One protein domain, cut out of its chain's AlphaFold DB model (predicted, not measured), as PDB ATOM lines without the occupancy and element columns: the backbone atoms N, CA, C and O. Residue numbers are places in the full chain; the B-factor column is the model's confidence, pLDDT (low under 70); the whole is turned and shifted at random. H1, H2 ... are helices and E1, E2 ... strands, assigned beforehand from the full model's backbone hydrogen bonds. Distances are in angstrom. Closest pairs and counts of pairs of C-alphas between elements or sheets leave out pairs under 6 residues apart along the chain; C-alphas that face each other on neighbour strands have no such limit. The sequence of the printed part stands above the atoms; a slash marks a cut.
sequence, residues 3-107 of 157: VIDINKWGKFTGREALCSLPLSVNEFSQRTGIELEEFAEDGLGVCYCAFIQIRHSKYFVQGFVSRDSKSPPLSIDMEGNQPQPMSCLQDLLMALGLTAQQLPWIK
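Overview. This is residues 3 to 107 of the 157 residues of an uncharacterized protein of Ketobacter sp (UniProt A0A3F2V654). One strongly twisted sheet of five strands makes the body, with helix H2 packed slantwise over one face near E5; the shorter H1 meets the sheet only with its first residues, 25 to 28. After H2 the printed part folds back to the edge strand E1, where the short stretch 105 to 106 pairs with residues 19 to 20, while residues 3 to 14, before E1, hold no named element. The printed part has 105 residues, with two named helices and five named strands in the order E1, H1, E2, E3, E4, E5, H2. The sheet runs E1, E5, E4, E3, E2, antiparallel throughout, and the class is mixed, helices and strands. The whole is compact and rounded, with a radius of gyration of the C-alphas of 13.1 A and spans of 35 by 32 by 24 A.

Along the chain. Residues 3 to 14 come first, their C-alphas 11 to 19 A from the mean of all C-alphas. E1, residues 15 to 21, begins with C-alpha 15 at (32.631, -15.838, -5.374) and is 16.7 A long from first to last C-alpha. H1 is residues 25 to 32, 10.6 A. E2 is residues 37 to 41, 12.5 A. E3, residues 45 to 54, is the longest strand at 28.7 A, from C-alpha 45 at (27.522, -4.061, -22.307) to C-alpha 54 at (42.811, -26.161, -12.166). E4, residues 57 to 64, measures 23.3 A, and E5, residues 74 to 79, measures 16.8 A. H2, residues 85 to 96, measures 16.5 A and ends with C-alpha 96 at (49.199, -19.605, -17.066).

Arrangement. The edge strands of the sheet are E1 and E2, and its C-alphas lie up to 8.0 A off their best plane. From edge to edge the strands' lines turn by 111 degrees. E1 and E5 are antiparallel at 148 degrees between their directions, with N 18 and O 76 within hydrogen-bond range at 2.9 A. E5 and E4, a hairpin, also stand at 148 degrees, with N 60 and O 77 at 2.8 A. The hairpin E3 and E4 stands at 162 degrees, with N 59 and O 52 at 2.8 A. The hairpin E2 and E3 stands at 138 degrees, with N 39 and O 47 at 2.9 A. E2, E3, E4 and E5 form a meander, each strand the antiparallel neighbour of the one before. E1 is apart from E2 and from E3, and E2 is apart from E5. H2 on one face of the sheet gives two layers, a helix layer and a strand layer. Its height over the sheet is 6.9 A, and it lies only just over E5, with 3 of its C-alphas falling on that strand. It runs slantwise to the strands, at 47 degrees to E5 on the local plane. The closest C-alphas of H2 and E4 are those of Cys 88 and Ser 57, 6.4 A apart. H1 is on the sheet but only grazes it; its closest C-alpha to E4 is that of Val 25, 6.2 A from that of Gly 63. H1 and H2 are close but not clearly touching, about perpendicular at 82 degrees, with the C-alphas of Thr 32 and Leu 96 closest at 7.4 A. In both helices every O i to N i+4 pair is within hydrogen-bond range.

Size, cuts and confidence. The two C-alphas farthest apart are those of Asp 68 and Pro 83, 36.6 A. The printed part runs from residue 3 to 107 with no cut. The link from E4 to E5, nine residues, is short; the other links between named elements are tight. The mean pLDDT of the printed part is 89.8, and residues 66 to 71, within the link from E4 to E5, are under 70.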
ATOM      1  N   VAL A   3      37.465 -26.429 -18.757       96.69
ATOM      2  CA  VAL A   3      36.153 -25.798 -18.562       96.69
ATOM      3  C   VAL A   3      35.255 -26.731 -17.751       96.69
ATOM      4  O   VAL A   3      35.316 -27.958 -17.896       96.69
ATOM      5  N   ILE A   4      34.450 -26.158 -16.865       95.81
ATOM      6  CA  ILE A   4      33.426 -26.864 -16.099       95.81
ATOM      7  C   ILE A   4      32.077 -26.166 -16.266       95.81
ATOM      8  O   ILE A   4      32.008 -24.966 -16.486       95.81
ATOM      9  N   ASP A   5      31.005 -26.937 -16.134       92.62
ATOM     10  CA  ASP A   5      29.639 -26.416 -16.124       92.62
ATOM     11  C   ASP A   5      29.371 -25.606 -14.841       92.62
ATOM     12  O   ASP A   5      29.872 -25.964 -13.768       92.62
ATOM     13  N   ILE A   6      28.549 -24.557 -14.928       89.00
ATOM     14  CA  ILE A   6      28.165 -23.716 -13.782       89.00
ATOM     15  C   ILE A   6      27.569 -24.529 -12.622       89.00
ATOM     16  O   ILE A   6      27.846 -24.249 -11.456       89.00
ATOM     17  N   ASN A   7      26.840 -25.608 -12.907       89.62
ATOM     18  CA  ASN A   7      26.269 -26.490 -11.890       89.62
ATOM     19  C   ASN A   7      27.349 -27.232 -11.081       89.62
ATOM     20  O   ASN A   7      27.077 -27.724  -9.986       89.62
ATOM     21  N   LYS A   8      28.592 -27.290 -11.583       90.00
ATOM     22  CA  LYS A   8      29.755 -27.844 -10.871       90.00
ATOM     23  C   LYS A   8      30.496 -26.804 -10.027       90.00
ATOM     24  O   LYS A   8      31.332 -27.203  -9.213       90.00
ATOM     25  N   TRP A   9      30.202 -25.507 -10.173       84.50
ATOM     26  CA  TRP A   9      30.814 -24.433  -9.375       84.50
ATOM     27  C   TRP A   9      30.568 -24.626  -7.881       84.50
ATOM     28  O   TRP A   9      31.487 -24.520  -7.086       84.50
ATOM     29  N   GLY A  10      29.357 -25.032  -7.510       78.69
ATOM     30  CA  GLY A  10      28.930 -25.152  -6.120       78.69
ATOM     31  C   GLY A  10      27.847 -24.125  -5.821       78.69
ATOM     32  O   GLY A  10      28.057 -22.922  -5.916       78.69
ATOM     33  N   LYS A  11      26.657 -24.619  -5.465       70.06
ATOM     34  CA  LYS A  11      25.433 -23.815  -5.339       70.06
ATOM     35  C   LYS A  11      25.496 -22.751  -4.227       70.06
ATOM     36  O   LYS A  11      24.774 -21.764  -4.296       70.06
ATOM     37  N   PHE A  12      26.359 -22.940  -3.225       74.81
ATOM     38  CA  PHE A  12      26.375 -22.140  -1.993       74.81
ATOM     39  C   PHE A  12      27.753 -21.590  -1.612       74.81
ATOM     40  O   PHE A  12      27.998 -21.295  -0.452       74.81
ATOM     41  N   THR A  13      28.683 -21.466  -2.553       80.19
ATOM     42  CA  THR A  13      30.049 -21.021  -2.228       80.19
ATOM     43  C   THR A  13      30.240 -19.517  -2.401       80.19
ATOM     44  O   THR A  13      31.134 -18.937  -1.788       80.19
ATOM     45  N   GLY A  14      29.395 -18.865  -3.205       85.00
ATOM     46  CA  GLY A  14      29.630 -17.492  -3.647       85.00
ATOM     47  C   GLY A  14      30.902 -17.377  -4.497       85.00
ATOM     48  O   GLY A  14      31.456 -18.373  -4.969       85.00
ATOM     49  N   ARG A  15      31.367 -16.145  -4.696       90.94
ATOM     50  CA  ARG A  15      32.631 -15.838  -5.374       90.94
ATOM     51  C   ARG A  15      33.447 -14.902  -4.500       90.94
ATOM     52  O   ARG A  15      32.887 -13.987  -3.898       90.94
ATOM     53  N   GLU A  16      34.753 -15.111  -4.466       93.62
ATOM     54  CA  GLU A  16      35.691 -14.187  -3.843       93.62
ATOM     55  C   GLU A  16      36.774 -13.811  -4.851       93.62
ATOM     56  O   GLU A  16      37.413 -14.686  -5.434       93.62
ATOM     57  N   ALA A  17      36.985 -12.508  -5.044       95.12
ATOM     58  CA  ALA A  17      37.994 -12.004  -5.968       95.12
ATOM     59  C   ALA A  17      39.395 -12.449  -5.539       95.12
ATOM     60  O   ALA A  17      39.778 -12.255  -4.383       95.12
ATOM     61  N   LEU A  18      40.161 -13.015  -6.471       97.12
ATOM     62  CA  LEU A  18      41.508 -13.529  -6.226       97.12
ATOM     63  C   LEU A  18      42.578 -12.616  -6.830       97.12
ATOM     64  O   LEU A  18      43.484 -12.172  -6.124       97.12
ATOM     65  N   CYS A  19      42.487 -12.337  -8.130       97.19
ATOM     66  CA  CYS A  19      43.440 -11.486  -8.838       97.19
ATOM     67  C   CYS A  19      42.876 -10.967 -10.164       97.19
ATOM     68  O   CYS A  19      41.859 -11.457 -10.656       97.19
ATOM     69  N   SER A  20      43.594 -10.029 -10.776       96.12
ATOM     70  CA  SER A  20      43.403  -9.644 -12.173       96.12
ATOM     71  C   SER A  20      44.578 -10.151 -13.006       96.12
ATOM     72  O   SER A  20      45.721 -10.113 -12.549       96.12
ATOM     73  N   LEU A  21      44.319 -10.627 -14.221       94.94
ATOM     74  CA  LEU A  21      45.341 -11.091 -15.156       94.94
ATOM     75  C   LEU A  21      45.733  -9.976 -16.129       94.94
ATOM     76  O   LEU A  21      44.863  -9.237 -16.586       94.94
ATOM     77  N   PRO A  22      47.007  -9.894 -16.544       92.25
ATOM     78  CA  PRO A  22      47.466  -8.954 -17.567       92.25
ATOM     79  C   PRO A  22      47.129  -9.453 -18.986       92.25
ATOM     80  O   PRO A  22      47.950  -9.340 -19.889       92.25
ATOM     81  N   LEU A  23      45.976 -10.099 -19.161       91.06
ATOM     82  CA  LEU A  23      45.547 -10.721 -20.410       91.06
ATOM     83  C   LEU A  23      44.166 -10.189 -20.777       91.06
ATOM     84  O   LEU A  23      43.306 -10.045 -19.907       91.06
ATOM     85  N   SER A  24      43.957  -9.952 -22.066       90.00
ATOM     86  CA  SER A  24      42.636  -9.808 -22.675       90.00
ATOM     87  C   SER A  24      41.933 -11.165 -22.811       90.00
ATOM     88  O   SER A  24      42.549 -12.228 -22.680       90.00
ATOM     89  N   VAL A  25      40.636 -11.134 -23.137       90.19
ATOM     90  CA  VAL A  25      39.829 -12.322 -23.486       90.19
ATOM     91  C   VAL A  25      40.517 -13.144 -24.582       90.19
ATOM     92  O   VAL A  25      40.712 -14.346 -24.422       90.19
ATOM     93  N   ASN A  26      40.953 -12.488 -25.662       89.31
ATOM     94  CA  ASN A  26      41.605 -13.149 -26.793       89.31
ATOM     95  C   ASN A  26      42.945 -13.784 -26.419       89.31
ATOM     96  O   ASN A  26      43.194 -14.939 -26.761       89.31
ATOM     97  N   GLU A  27      43.802 -13.062 -25.697       91.50
ATOM     98  CA  GLU A  27      45.099 -13.597 -25.270       91.50
ATOM     99  C   GLU A  27      44.934 -14.780 -24.316       91.50
ATOM    100  O   GLU A  27      45.689 -15.751 -24.397       91.50
ATOM    101  N   PHE A  28      43.938 -14.730 -23.427       93.25
ATOM    102  CA  PHE A  28      43.618 -15.848 -22.549       93.25
ATOM    103  C   PHE A  28      43.161 -17.073 -23.341       93.25
ATOM    104  O   PHE A  28      43.692 -18.162 -23.114       93.25
ATOM    105  N   SER A  29      42.238 -16.909 -24.292       93.38
ATOM    106  CA  SER A  29      41.758 -18.018 -25.121       93.38
ATOM    107  C   SER A  29      42.870 -18.617 -25.975       93.38
ATOM    108  O   SER A  29      43.042 -19.832 -25.979       93.38
ATOM    109  N   GLN A  30      43.714 -17.789 -26.596       92.75
ATOM    110  CA  GLN A  30      44.873 -18.267 -27.359       92.75
ATOM    111  C   GLN A  30      45.879 -19.021 -26.483       92.75
ATOM    112  O   GLN A  30      46.427 -20.039 -26.898       92.75
ATOM    113  N   ARG A  31      46.126 -18.536 -25.262       93.69
ATOM    114  CA  ARG A  31      47.098 -19.142 -24.344       93.69
ATOM    115  C   ARG A  31      46.609 -20.459 -23.749       93.69
ATOM    116  O   ARG A  31      47.409 -21.362 -23.530       93.69
ATOM    117  N   THR A  32      45.324 -20.543 -23.426       95.44
ATOM    118  CA  THR A  32      44.756 -21.666 -22.659       95.44
ATOM    119  C   THR A  32      43.975 -22.659 -23.513       95.44
ATOM    120  O   THR A  32      43.719 -23.772 -23.054       95.44
ATOM    121  N   GLY A  33      43.584 -22.273 -24.731       95.19
ATOM    122  CA  GLY A  33      42.630 -23.006 -25.562       95.19
ATOM    123  C   GLY A  33      41.191 -22.961 -25.033       95.19
ATOM    124  O   GLY A  33      40.374 -23.780 -25.448       95.19
ATOM    125  N   ILE A  34      40.883 -22.067 -24.084       95.31
ATOM    126  CA  ILE A  34      39.556 -21.932 -23.474       95.31
ATOM    127  C   ILE A  34      38.841 -20.716 -24.051       95.31
ATOM    128  O   ILE A  34      39.245 -19.575 -23.830       95.31
ATOM    129  N   GLU A  35      37.735 -20.966 -24.738       93.31
ATOM    130  CA  GLU A  35      36.813 -19.920 -25.168       93.31
ATOM    131  C   GLU A  35      35.968 -19.443 -23.979       93.31
ATOM    132  O   GLU A  35      35.456 -20.258 -23.208       93.31
ATOM    133  N   LEU A  36      35.846 -18.123 -23.823       93.19
ATOM    134  CA  LEU A  36      34.932 -17.521 -22.854       93.19
ATOM    135  C   LEU A  36      33.565 -17.302 -23.509       93.19
ATOM    136  O   LEU A  36      33.486 -16.808 -24.634       93.19
ATOM    137  N   GLU A  37      32.503 -17.654 -22.794       93.38
ATOM    138  CA  GLU A  37      31.123 -17.470 -23.227       93.38
ATOM    139  C   GLU A  37      30.736 -15.993 -23.158       93.38
ATOM    140  O   GLU A  37      30.945 -15.329 -22.140       93.38
ATOM    141  N   GLU A  38      30.171 -15.492 -24.253       91.56
ATOM    142  CA  GLU A  38      29.683 -14.124 -24.372       91.56
ATOM    143  C   GLU A  38      28.264 -14.005 -23.803       91.56
ATOM    144  O   GLU A  38      27.389 -14.818 -24.110       91.56
ATOM    145  N   PHE A  39      28.015 -12.969 -23.005       88.50
ATOM    146  CA  PHE A  39      26.677 -12.616 -22.544       88.50
ATOM    147  C   PHE A  39      26.511 -11.098 -22.457       88.50
ATOM    148  O   PHE A  39      27.463 -10.357 -22.208       88.50
ATOM    149  N   ALA A  40      25.280 -10.635 -22.669       86.38
ATOM    150  CA  ALA A  40      24.925  -9.236 -22.480       86.38
ATOM    151  C   ALA A  40      24.628  -8.968 -21.000       86.38
ATOM    152  O   ALA A  40      23.905  -9.732 -20.359       86.38
ATOM    153  N   GLU A  41      25.178  -7.878 -20.477       81.94
ATOM    154  CA  GLU A  41      24.941  -7.390 -19.125       81.94
ATOM    155  C   GLU A  41      24.368  -5.968 -19.182       81.94
ATOM    156  O   GLU A  41      24.856  -5.095 -19.916       81.94
ATOM    157  N   ASP A  42      23.286  -5.761 -18.431       78.56
ATOM    158  CA  ASP A  42      22.541  -4.508 -18.400       78.56
ATOM    159  C   ASP A  42      23.350  -3.399 -17.711       78.56
ATOM    160  O   ASP A  42      23.297  -3.207 -16.499       78.56
ATOM    161  N   GLY A  43      24.051  -2.603 -18.518       77.00
ATOM    162  CA  GLY A  43      24.796  -1.422 -18.072       77.00
ATOM    163  C   GLY A  43      26.303  -1.514 -18.297       77.00
ATOM    164  O   GLY A  43      26.940  -0.474 -18.465       77.00
ATOM    165  N   LEU A  44      26.871  -2.722 -18.382       72.44
ATOM    166  CA  LEU A  44      28.289  -2.949 -18.700       72.44
ATOM    167  C   LEU A  44      28.520  -3.383 -20.156       72.44
ATOM    168  O   LEU A  44      29.662  -3.374 -20.626       72.44
ATOM    169  N   GLY A  45      27.455  -3.703 -20.895       82.44
ATOM    170  CA  GLY A  45      27.522  -4.061 -22.307       82.44
ATOM    171  C   GLY A  45      27.793  -5.550 -22.503       82.44
ATOM    172  O   GLY A  45      27.027  -6.384 -22.033       82.44
ATOM    173  N   VAL A  46      28.848  -5.894 -23.242       86.38
ATOM    174  CA  VAL A  46      29.203  -7.295 -23.514       86.38
ATOM    175  C   VAL A  46      30.227  -7.778 -22.493       86.38
ATOM    176  O   VAL A  46      31.281  -7.156 -22.304       86.38
ATOM    177  N   CYS A  47      29.923  -8.909 -21.869       89.62
ATOM    178  CA  CYS A  47      30.781  -9.601 -20.926       89.62
ATOM    179  C   CYS A  47      31.163 -10.982 -21.456       89.62
ATOM    180  O   CYS A  47      30.429 -11.605 -22.221       89.62
ATOM    181  N   TYR A  48      32.317 -11.463 -21.010       92.06
ATOM    182  CA  TYR A  48      32.835 -12.783 -21.344       92.06
ATOM    183  C   TYR A  48      33.138 -13.526 -20.058       92.06
ATOM    184  O   TYR A  48      33.802 -12.961 -19.186       92.06
ATOM    185  N   CYS A  49      32.704 -14.776 -19.922       94.44
ATOM    186  CA  CYS A  49      33.071 -15.568 -18.757       94.44
ATOM    187  C   CYS A  49      33.281 -17.053 -19.029       94.44
ATOM    188  O   CYS A  49      32.865 -17.601 -20.042       94.44
ATOM    189  N   ALA A  50      33.975 -17.709 -18.105       95.62
ATOM    190  CA  ALA A  50      34.120 -19.153 -18.094       95.62
ATOM    191  C   ALA A  50      34.317 -19.640 -16.660       95.62
ATOM    192  O   ALA A  50      35.032 -19.023 -15.865       95.62
ATOM    193  N   PHE A  51      33.736 -20.794 -16.350       96.12
ATOM    194  CA  PHE A  51      34.080 -21.543 -15.151       96.12
ATOM    195  C   PHE A  51      35.157 -22.558 -15.512       96.12
ATOM    196  O   PHE A  51      34.978 -23.393 -16.400       96.12
ATOM    197  N   ILE A  52      36.287 -22.500 -14.818       96.88
ATOM    198  CA  ILE A  52      37.417 -23.392 -15.066       96.88
ATOM    199  C   ILE A  52      37.824 -24.123 -13.795       96.88
ATOM    200  O   ILE A  52      37.634 -23.650 -12.677       96.88
ATOM    201  N   GLN A  53      38.438 -25.284 -13.977       96.75
ATOM    202  CA  GLN A  53      39.058 -26.052 -12.911       96.75
ATOM    203  C   GLN A  53      40.553 -26.228 -13.191       96.75
ATOM    204  O   GLN A  53      40.964 -26.681 -14.271       96.75
ATOM    205  N   ILE A  54      41.370 -25.908 -12.189       96.31
ATOM    206  CA  ILE A  54      42.811 -26.161 -12.166       96.31
ATOM    207  C   ILE A  54      43.075 -27.036 -10.946       96.31
ATOM    208  O   ILE A  54      42.818 -26.634  -9.816       96.31
ATOM    209  N   ARG A  55      43.536 -28.269 -11.186       93.38
ATOM    210  CA  ARG A  55      43.656 -29.311 -10.152       93.38
ATOM    211  C   ARG A  55      42.343 -29.476  -9.370       93.38
ATOM    212  O   ARG A  55      41.351 -29.912  -9.954       93.38
ATOM    213  N   HIS A  56      42.334 -29.136  -8.083       90.88
ATOM    214  CA  HIS A  56      41.184 -29.274  -7.188       90.88
ATOM    215  C   HIS A  56      40.420 -27.961  -6.971       90.88
ATOM    216  O   HIS A  56      39.362 -27.989  -6.352       90.88
ATOM    217  N   SER A  57      40.910 -26.845  -7.516       94.38
ATOM    218  CA  SER A  57      40.326 -25.519  -7.326       94.38
ATOM    219  C   SER A  57      39.525 -25.082  -8.544       94.38
ATOM    220  O   SER A  57      39.893 -25.364  -9.693       94.38
ATOM    221  N   LYS A  58      38.421 -24.382  -8.290       95.94
ATOM    222  CA  LYS A  58      37.565 -23.807  -9.325       95.94
ATOM    223  C   LYS A  58      37.745 -22.296  -9.361       95.94
ATOM    224  O   LYS A  58      37.863 -21.651  -8.320       95.94
ATOM    225  N   TYR A  59      37.756 -21.760 -10.573       97.06
ATOM    226  CA  TYR A  59      37.907 -20.339 -10.841       97.06
ATOM    227  C   TYR A  59      36.822 -19.857 -11.790       97.06
ATOM    228  O   TYR A  59      36.431 -20.569 -12.718       97.06
ATOM    229  N   PHE A  60      36.349 -18.648 -11.545       96.25
ATOM    230  CA  PHE A  60      35.468 -17.935 -12.438       96.25
ATOM    231  C   PHE A  60      36.292 -16.840 -13.101       96.25
ATOM    232  O   PHE A  60      36.854 -15.980 -12.425       96.25
ATOM    233  N   VAL A  61      36.412 -16.929 -14.420       96.12
ATOM    234  CA  VAL A  61      37.138 -15.968 -15.249       96.12
ATOM    235  C   VAL A  61      36.118 -15.028 -15.858       96.12
ATOM    236  O   VAL A  61      35.149 -15.508 -16.443       96.12
ATOM    237  N   GLN A  62      36.336 -13.719 -15.753       93.81
ATOM    238  CA  GLN A  62      35.483 -12.722 -16.393       93.81
ATOM    239  C   GLN A  62      36.281 -11.611 -17.072       93.81
ATOM    240  O   GLN A  62      37.298 -11.148 -16.558       93.81
ATOM    241  N   GLY A  63      35.784 -11.165 -18.219       90.38
ATOM    242  CA  GLY A  63      36.266 -10.009 -18.960       90.38
ATOM    243  C   GLY A  63      35.118  -9.096 -19.356       90.38
ATOM    244  O   GLY A  63      33.988  -9.546 -19.547       90.38
ATOM    245  N   PHE A  64      35.425  -7.811 -19.497       80.25
ATOM    246  CA  PHE A  64      34.480  -6.786 -19.927       80.25
ATOM    247  C   PHE A  64      34.953  -6.198 -21.262       80.25
ATOM    248  O   PHE A  64      36.161  -6.138 -21.506       80.25
ATOM    249  N   VAL A  65      34.019  -5.662 -22.055       71.69
ATOM    250  CA  VAL A  65      34.260  -4.916 -23.308       71.69
ATOM    251  C   VAL A  65      34.527  -5.807 -24.538       71.69
ATOM    252  O   VAL A  65      34.856  -6.982 -24.427       71.69
ATOM    253  N   SER A  66      34.360  -5.227 -25.736       61.56
ATOM    254  CA  SER A  66      34.642  -5.832 -27.050       61.56
ATOM    255  C   SER A  66      36.007  -6.532 -27.109       61.56
ATOM    256  O   SER A  66      37.024  -5.975 -26.671       61.56
ATOM    257  N   ARG A  67      35.999  -7.722 -27.731       56.91
ATOM    258  CA  ARG A  67      37.129  -8.638 -27.966       56.91
ATOM    259  C   ARG A  67      38.375  -7.971 -28.572       56.91
ATOM    260  O   ARG A  67      39.481  -8.446 -28.338       56.91
ATOM    261  N   ASP A  68      38.187  -6.875 -29.310       54.81
ATOM    262  CA  ASP A  68      39.217  -6.223 -30.137       54.81
ATOM    263  C   ASP A  68      39.728  -4.886 -29.568       54.81
ATOM    264  O   ASP A  68      40.595  -4.233 -30.152       54.81
ATOM    265  N   SER A  69      39.193  -4.446 -28.428       57.66
ATOM    266  CA  SER A  69      39.706  -3.265 -27.727       57.66
ATOM    267  C   SER A  69      40.982  -3.607 -26.943       57.66
ATOM    268  O   SER A  69      41.273  -4.775 -26.703       57.66
ATOM    269  N   LYS A  70      41.767  -2.604 -26.508       60.66
ATOM    270  CA  LYS A  70      42.745  -2.803 -25.419       60.66
ATOM    271  C   LYS A  70      41.946  -3.132 -24.155       60.66
ATOM    272  O   LYS A  70      41.636  -2.233 -23.375       60.66
ATOM    273  N   SER A  71      41.503  -4.381 -24.048       61.66
ATOM    274  CA  SER A  71      40.497  -4.790 -23.083       61.66
ATOM    275  C   SER A  71      41.024  -4.600 -21.664       61.66
ATOM    276  O   SER A  71      42.226  -4.763 -21.421       61.66
ATOM    277  N   PRO A  72      40.147  -4.266 -20.707       70.38
ATOM    278  CA  PRO A  72      40.506  -4.309 -19.301       70.38
ATOM    279  C   PRO A  72      41.014  -5.710 -18.912       70.38
ATOM    280  O   PRO A  72      40.628  -6.706 -19.533       70.38
ATOM    281  N   PRO A  73      41.880  -5.798 -17.888       82.31
ATOM    282  CA  PRO A  73      42.429  -7.066 -17.426       82.31
ATOM    283  C   PRO A  73      41.315  -8.028 -16.995       82.31
ATOM    284  O   PRO A  73      40.363  -7.616 -16.328       82.31
ATOM    285  N   LEU A  74      41.452  -9.312 -17.342       92.50
ATOM    286  CA  LEU A  74      40.528 -10.351 -16.877       92.50
ATOM    287  C   LEU A  74      40.541 -10.436 -15.350       92.50
ATOM    288  O   LEU A  74      41.603 -10.461 -14.731       92.50
ATOM    289  N   SER A  75      39.366 -10.541 -14.745       95.19
ATOM    290  CA  SER A  75      39.203 -10.794 -13.316       95.19
ATOM    291  C   SER A  75      39.051 -12.293 -13.074       95.19
ATOM    292  O   SER A  75      38.385 -13.002 -13.831       95.19
ATOM    293  N   ILE A  76      39.714 -12.769 -12.023       97.25
ATOM    294  CA  ILE A  76      39.660 -14.151 -11.566       97.25
ATOM    295  C   ILE A  76      39.098 -14.173 -10.155       97.25
ATOM    296  O   ILE A  76      39.696 -13.613  -9.231       97.25
ATOM    297  N   ASP A  77      37.998 -14.895  -9.995       96.88
ATOM    298  CA  ASP A  77      37.404 -15.196  -8.703       96.88
ATOM    299  C   ASP A  77      37.588 -16.683  -8.374       96.88
ATOM    300  O   ASP A  77      37.631 -17.536  -9.262       96.88
ATOM    301  N   MET A  78      37.665 -17.003  -7.088       95.69
ATOM    302  CA  MET A  78      37.632 -18.366  -6.552       95.69
ATOM    303  C   MET A  78      36.309 -18.626  -5.821       95.69
ATOM    304  O   MET A  78      35.531 -17.703  -5.564       95.69
ATOM    305  N   GLU A  79      36.055 -19.882  -5.454       94.00
ATOM    306  CA  GLU A  79      34.959 -20.229  -4.543       94.00
ATOM    307  C   GLU A  79      35.092 -19.442  -3.222       94.00
ATOM    308  O   GLU A  79      36.161 -19.398  -2.610       94.00
ATOM    309  N   GLY A  80      34.006 -18.817  -2.756       92.44
ATOM    310  CA  GLY A  80      34.028 -17.954  -1.562       92.44
ATOM    311  C   GLY A  80      34.249 -18.685  -0.230       92.44
ATOM    312  O   GLY A  80      34.357 -18.039   0.814       92.44
ATOM    313  N   ASN A  81      34.346 -20.013  -0.264       92.88
ATOM    314  CA  ASN A  81      34.705 -20.885   0.851       92.88
ATOM    315  C   ASN A  81      36.046 -21.613   0.647       92.88
ATOM    316  O   ASN A  81      36.324 -22.594   1.335       92.88
ATOM    317  N   GLN A  82      36.865 -21.175  -0.312       93.88
ATOM    318  CA  GLN A  82      38.149 -21.800  -0.618       93.88
ATOM    319  C   GLN A  82      39.103 -21.749   0.597       93.88
ATOM    320  O   GLN A  82      39.521 -20.658   0.983       93.88
ATOM    321  N   PRO A  83      39.501 -22.891   1.195       92.75
ATOM    322  CA  PRO A  83      40.350 -22.899   2.390       92.75
ATOM    323  C   PRO A  83      41.792 -22.432   2.144       92.75
ATOM    324  O   PRO A  83      42.455 -22.006   3.088       92.75
ATOM    325  N   GLN A  84      42.297 -22.523   0.906       95.12
ATOM    326  CA  GLN A  84      43.701 -22.238   0.583       95.12
ATOM    327  C   GLN A  84      43.853 -21.259  -0.602       95.12
ATOM    328  O   GLN A  84      44.260 -21.663  -1.697       95.12
ATOM    329  N   PRO A  85      43.574 -19.951  -0.415       95.31
ATOM    330  CA  PRO A  85      43.692 -18.940  -1.477       95.31
ATOM    331  C   PRO A  85      45.080 -18.841  -2.094       95.31
ATOM    332  O   PRO A  85      45.210 -18.726  -3.311       95.31
ATOM    333  N   MET A  86      46.125 -18.919  -1.265       96.31
ATOM    334  CA  MET A  86      47.507 -18.850  -1.741       96.31
ATOM    335  C   MET A  86      47.827 -20.001  -2.702       96.31
ATOM    336  O   MET A  86      48.383 -19.770  -3.775       96.31
ATOM    337  N   SER A  87      47.423 -21.227  -2.365       96.06
ATOM    338  CA  SER A  87      47.589 -22.388  -3.248       96.06
ATOM    339  C   SER A  87      46.797 -22.221  -4.544       96.06
ATOM    340  O   SER A  87      47.304 -22.535  -5.618       96.06
ATOM    341  N   CYS A  88      45.597 -21.635  -4.477       95.94
ATOM    342  CA  CYS A  88      44.812 -21.333  -5.672       95.94
ATOM    343  C   CYS A  88      45.507 -20.326  -6.589       95.94
ATOM    344  O   CYS A  88      45.516 -20.516  -7.805       95.94
ATOM    345  N   LEU A  89      46.103 -19.273  -6.027       97.50
ATOM    346  CA  LEU A  89      46.874 -18.304  -6.799       97.50
ATOM    347  C   LEU A  89      48.097 -18.961  -7.452       97.50
ATOM    348  O   LEU A  89      48.351 -18.745  -8.633       97.50
ATOM    349  N   GLN A  90      48.834 -19.789  -6.709       97.06
ATOM    350  CA  GLN A  90      50.013 -20.494  -7.220       97.06
ATOM    351  C   GLN A  90      49.665 -21.447  -8.368       97.06
ATOM    352  O   GLN A  90      50.344 -21.443  -9.394       97.06
ATOM    353  N   ASP A  91      48.588 -22.222  -8.229       96.56
ATOM    354  CA  ASP A  91      48.135 -23.155  -9.262       96.56
ATOM    355  C   ASP A  91      47.679 -22.431 -10.531       96.56
ATOM    356  O   ASP A  91      47.982 -22.877 -11.641       96.56
ATOM    357  N   LEU A  92      47.008 -21.289 -10.375       97.38
ATOM    358  CA  LEU A  92      46.613 -20.423 -11.481       97.38
ATOM    359  C   LEU A  92      47.832 -19.847 -12.212       97.38
ATOM    360  O   LEU A  92      47.935 -19.972 -13.431       97.38
ATOM    361  N   LEU A  93      48.765 -19.245 -11.469       97.12
ATOM    362  CA  LEU A  93      49.992 -18.659 -12.014       97.12
ATOM    363  C   LEU A  93      50.824 -19.703 -12.764       97.12
ATOM    364  O   LEU A  93      51.236 -19.469 -13.901       97.12
ATOM    365  N   MET A  94      50.993 -20.886 -12.170       96.69
ATOM    366  CA  MET A  94      51.694 -22.008 -12.789       96.69
ATOM    367  C   MET A  94      51.002 -22.473 -14.073       96.69
ATOM    368  O   MET A  94      51.670 -22.697 -15.079       96.69
ATOM    369  N   ALA A  95      49.671 -22.583 -14.069       96.25
ATOM    370  CA  ALA A  95      48.909 -23.002 -15.245       96.25
ATOM    371  C   ALA A  95      48.956 -21.981 -16.393       96.25
ATOM    372  O   ALA A  95      48.817 -22.369 -17.551       96.25
ATOM    373  N   LEU A  96      49.141 -20.694 -16.085       95.88
ATOM    374  CA  LEU A  96      49.199 -19.605 -17.066       95.88
ATOM    375  C   LEU A  96      50.625 -19.206 -17.470       95.88
ATOM    376  O   LEU A  96      50.786 -18.332 -18.330       95.88
ATOM    377  N   GLY A  97      51.646 -19.812 -16.853       95.94
ATOM    378  CA  GLY A  97      53.046 -19.433 -17.047       95.94
ATOM    379  C   GLY A  97      53.325 -17.987 -16.631       95.94
ATOM    380  O   GLY A  97      54.050 -17.278 -17.324       95.94
ATOM    381  N   LEU A  98      52.691 -17.530 -15.549       96.50
ATOM    382  CA  LEU A  98      52.814 -16.175 -15.014       96.50
ATOM    383  C   LEU A  98      53.484 -16.189 -13.638       96.50
ATOM    384  O   LEU A  98      53.453 -17.186 -12.918       96.50
ATOM    385  N   THR A  99      54.031 -15.046 -13.238       97.12
ATOM    386  CA  THR A  99      54.463 -14.771 -11.865       97.12
ATOM    387  C   THR A  99      53.570 -13.718 -11.213       97.12
ATOM    388  O   THR A  99      52.885 -12.948 -11.887       97.12
ATOM    389  N   ALA A 100      53.589 -13.648  -9.878       95.19
ATOM    390  CA  ALA A 100      52.779 -12.687  -9.128       95.19
ATOM    391  C   ALA A 100      53.100 -11.223  -9.493       95.19
ATOM    392  O   ALA A 100      52.203 -10.391  -9.527       95.19
ATOM    393  N   GLN A 101      54.356 -10.909  -9.830       96.56
ATOM    394  CA  GLN A 101      54.781  -9.554 -10.210       96.56
ATOM    395  C   GLN A 101      54.173  -9.077 -11.536       96.56
ATOM    396  O   GLN A 101      54.185  -7.884 -11.818       96.56
ATOM    397  N   GLN A 102      53.665  -9.998 -12.359       95.69
ATOM    398  CA  GLN A 102      53.019  -9.668 -13.627       95.69
ATOM    399  C   GLN A 102      51.531  -9.343 -13.459       95.69
ATOM    400  O   GLN A 102      50.899  -8.899 -14.416       95.69
ATOM    401  N   LEU A 103      50.950  -9.587 -12.280       95.56
ATOM    402  CA  LEU A 103      49.529  -9.370 -12.045       95.56
ATOM    403  C   LEU A 103      49.252  -7.883 -11.772       95.56
ATOM    404  O   LEU A 103      49.843  -7.323 -10.848       95.56
ATOM    405  N   PRO A 104      48.322  -7.240 -12.510       94.12
ATOM    406  CA  PRO A 104      47.920  -5.859 -12.238       94.12
ATOM    407  C   PRO A 104      47.331  -5.668 -10.840       94.12
ATOM    408  O   PRO A 104      47.421  -4.587 -10.264       94.12
ATOM    409  N   TRP A 105      46.698  -6.713 -10.307       95.56
ATOM    410  CA  TRP A 105      46.106  -6.707  -8.982       95.56
ATOM    411  C   TRP A 105      46.047  -8.124  -8.410       95.56
ATOM    412  O   TRP A 105      45.777  -9.087  -9.129       95.56
ATOM    413  N   ILE A 106      46.267  -8.234  -7.104       96.38
ATOM    414  CA  ILE A 106      46.113  -9.456  -6.313       96.38
ATOM    415  C   ILE A 106      45.346  -9.075  -5.051       96.38
ATOM    416  O   ILE A 106      45.561  -7.994  -4.498       96.38
ATOM    417  N   LYS A 107      44.477  -9.962  -4.567       94.38
ATOM    418  CA  LYS A 107      43.855  -9.819  -3.251       94.38
ATOM    419  C   LYS A 107      44.938  -9.631  -2.180       94.38
ATOM    420  O   LYS A 107      45.830 -10.463  -2.042       94.38
TER     421      LYS A 107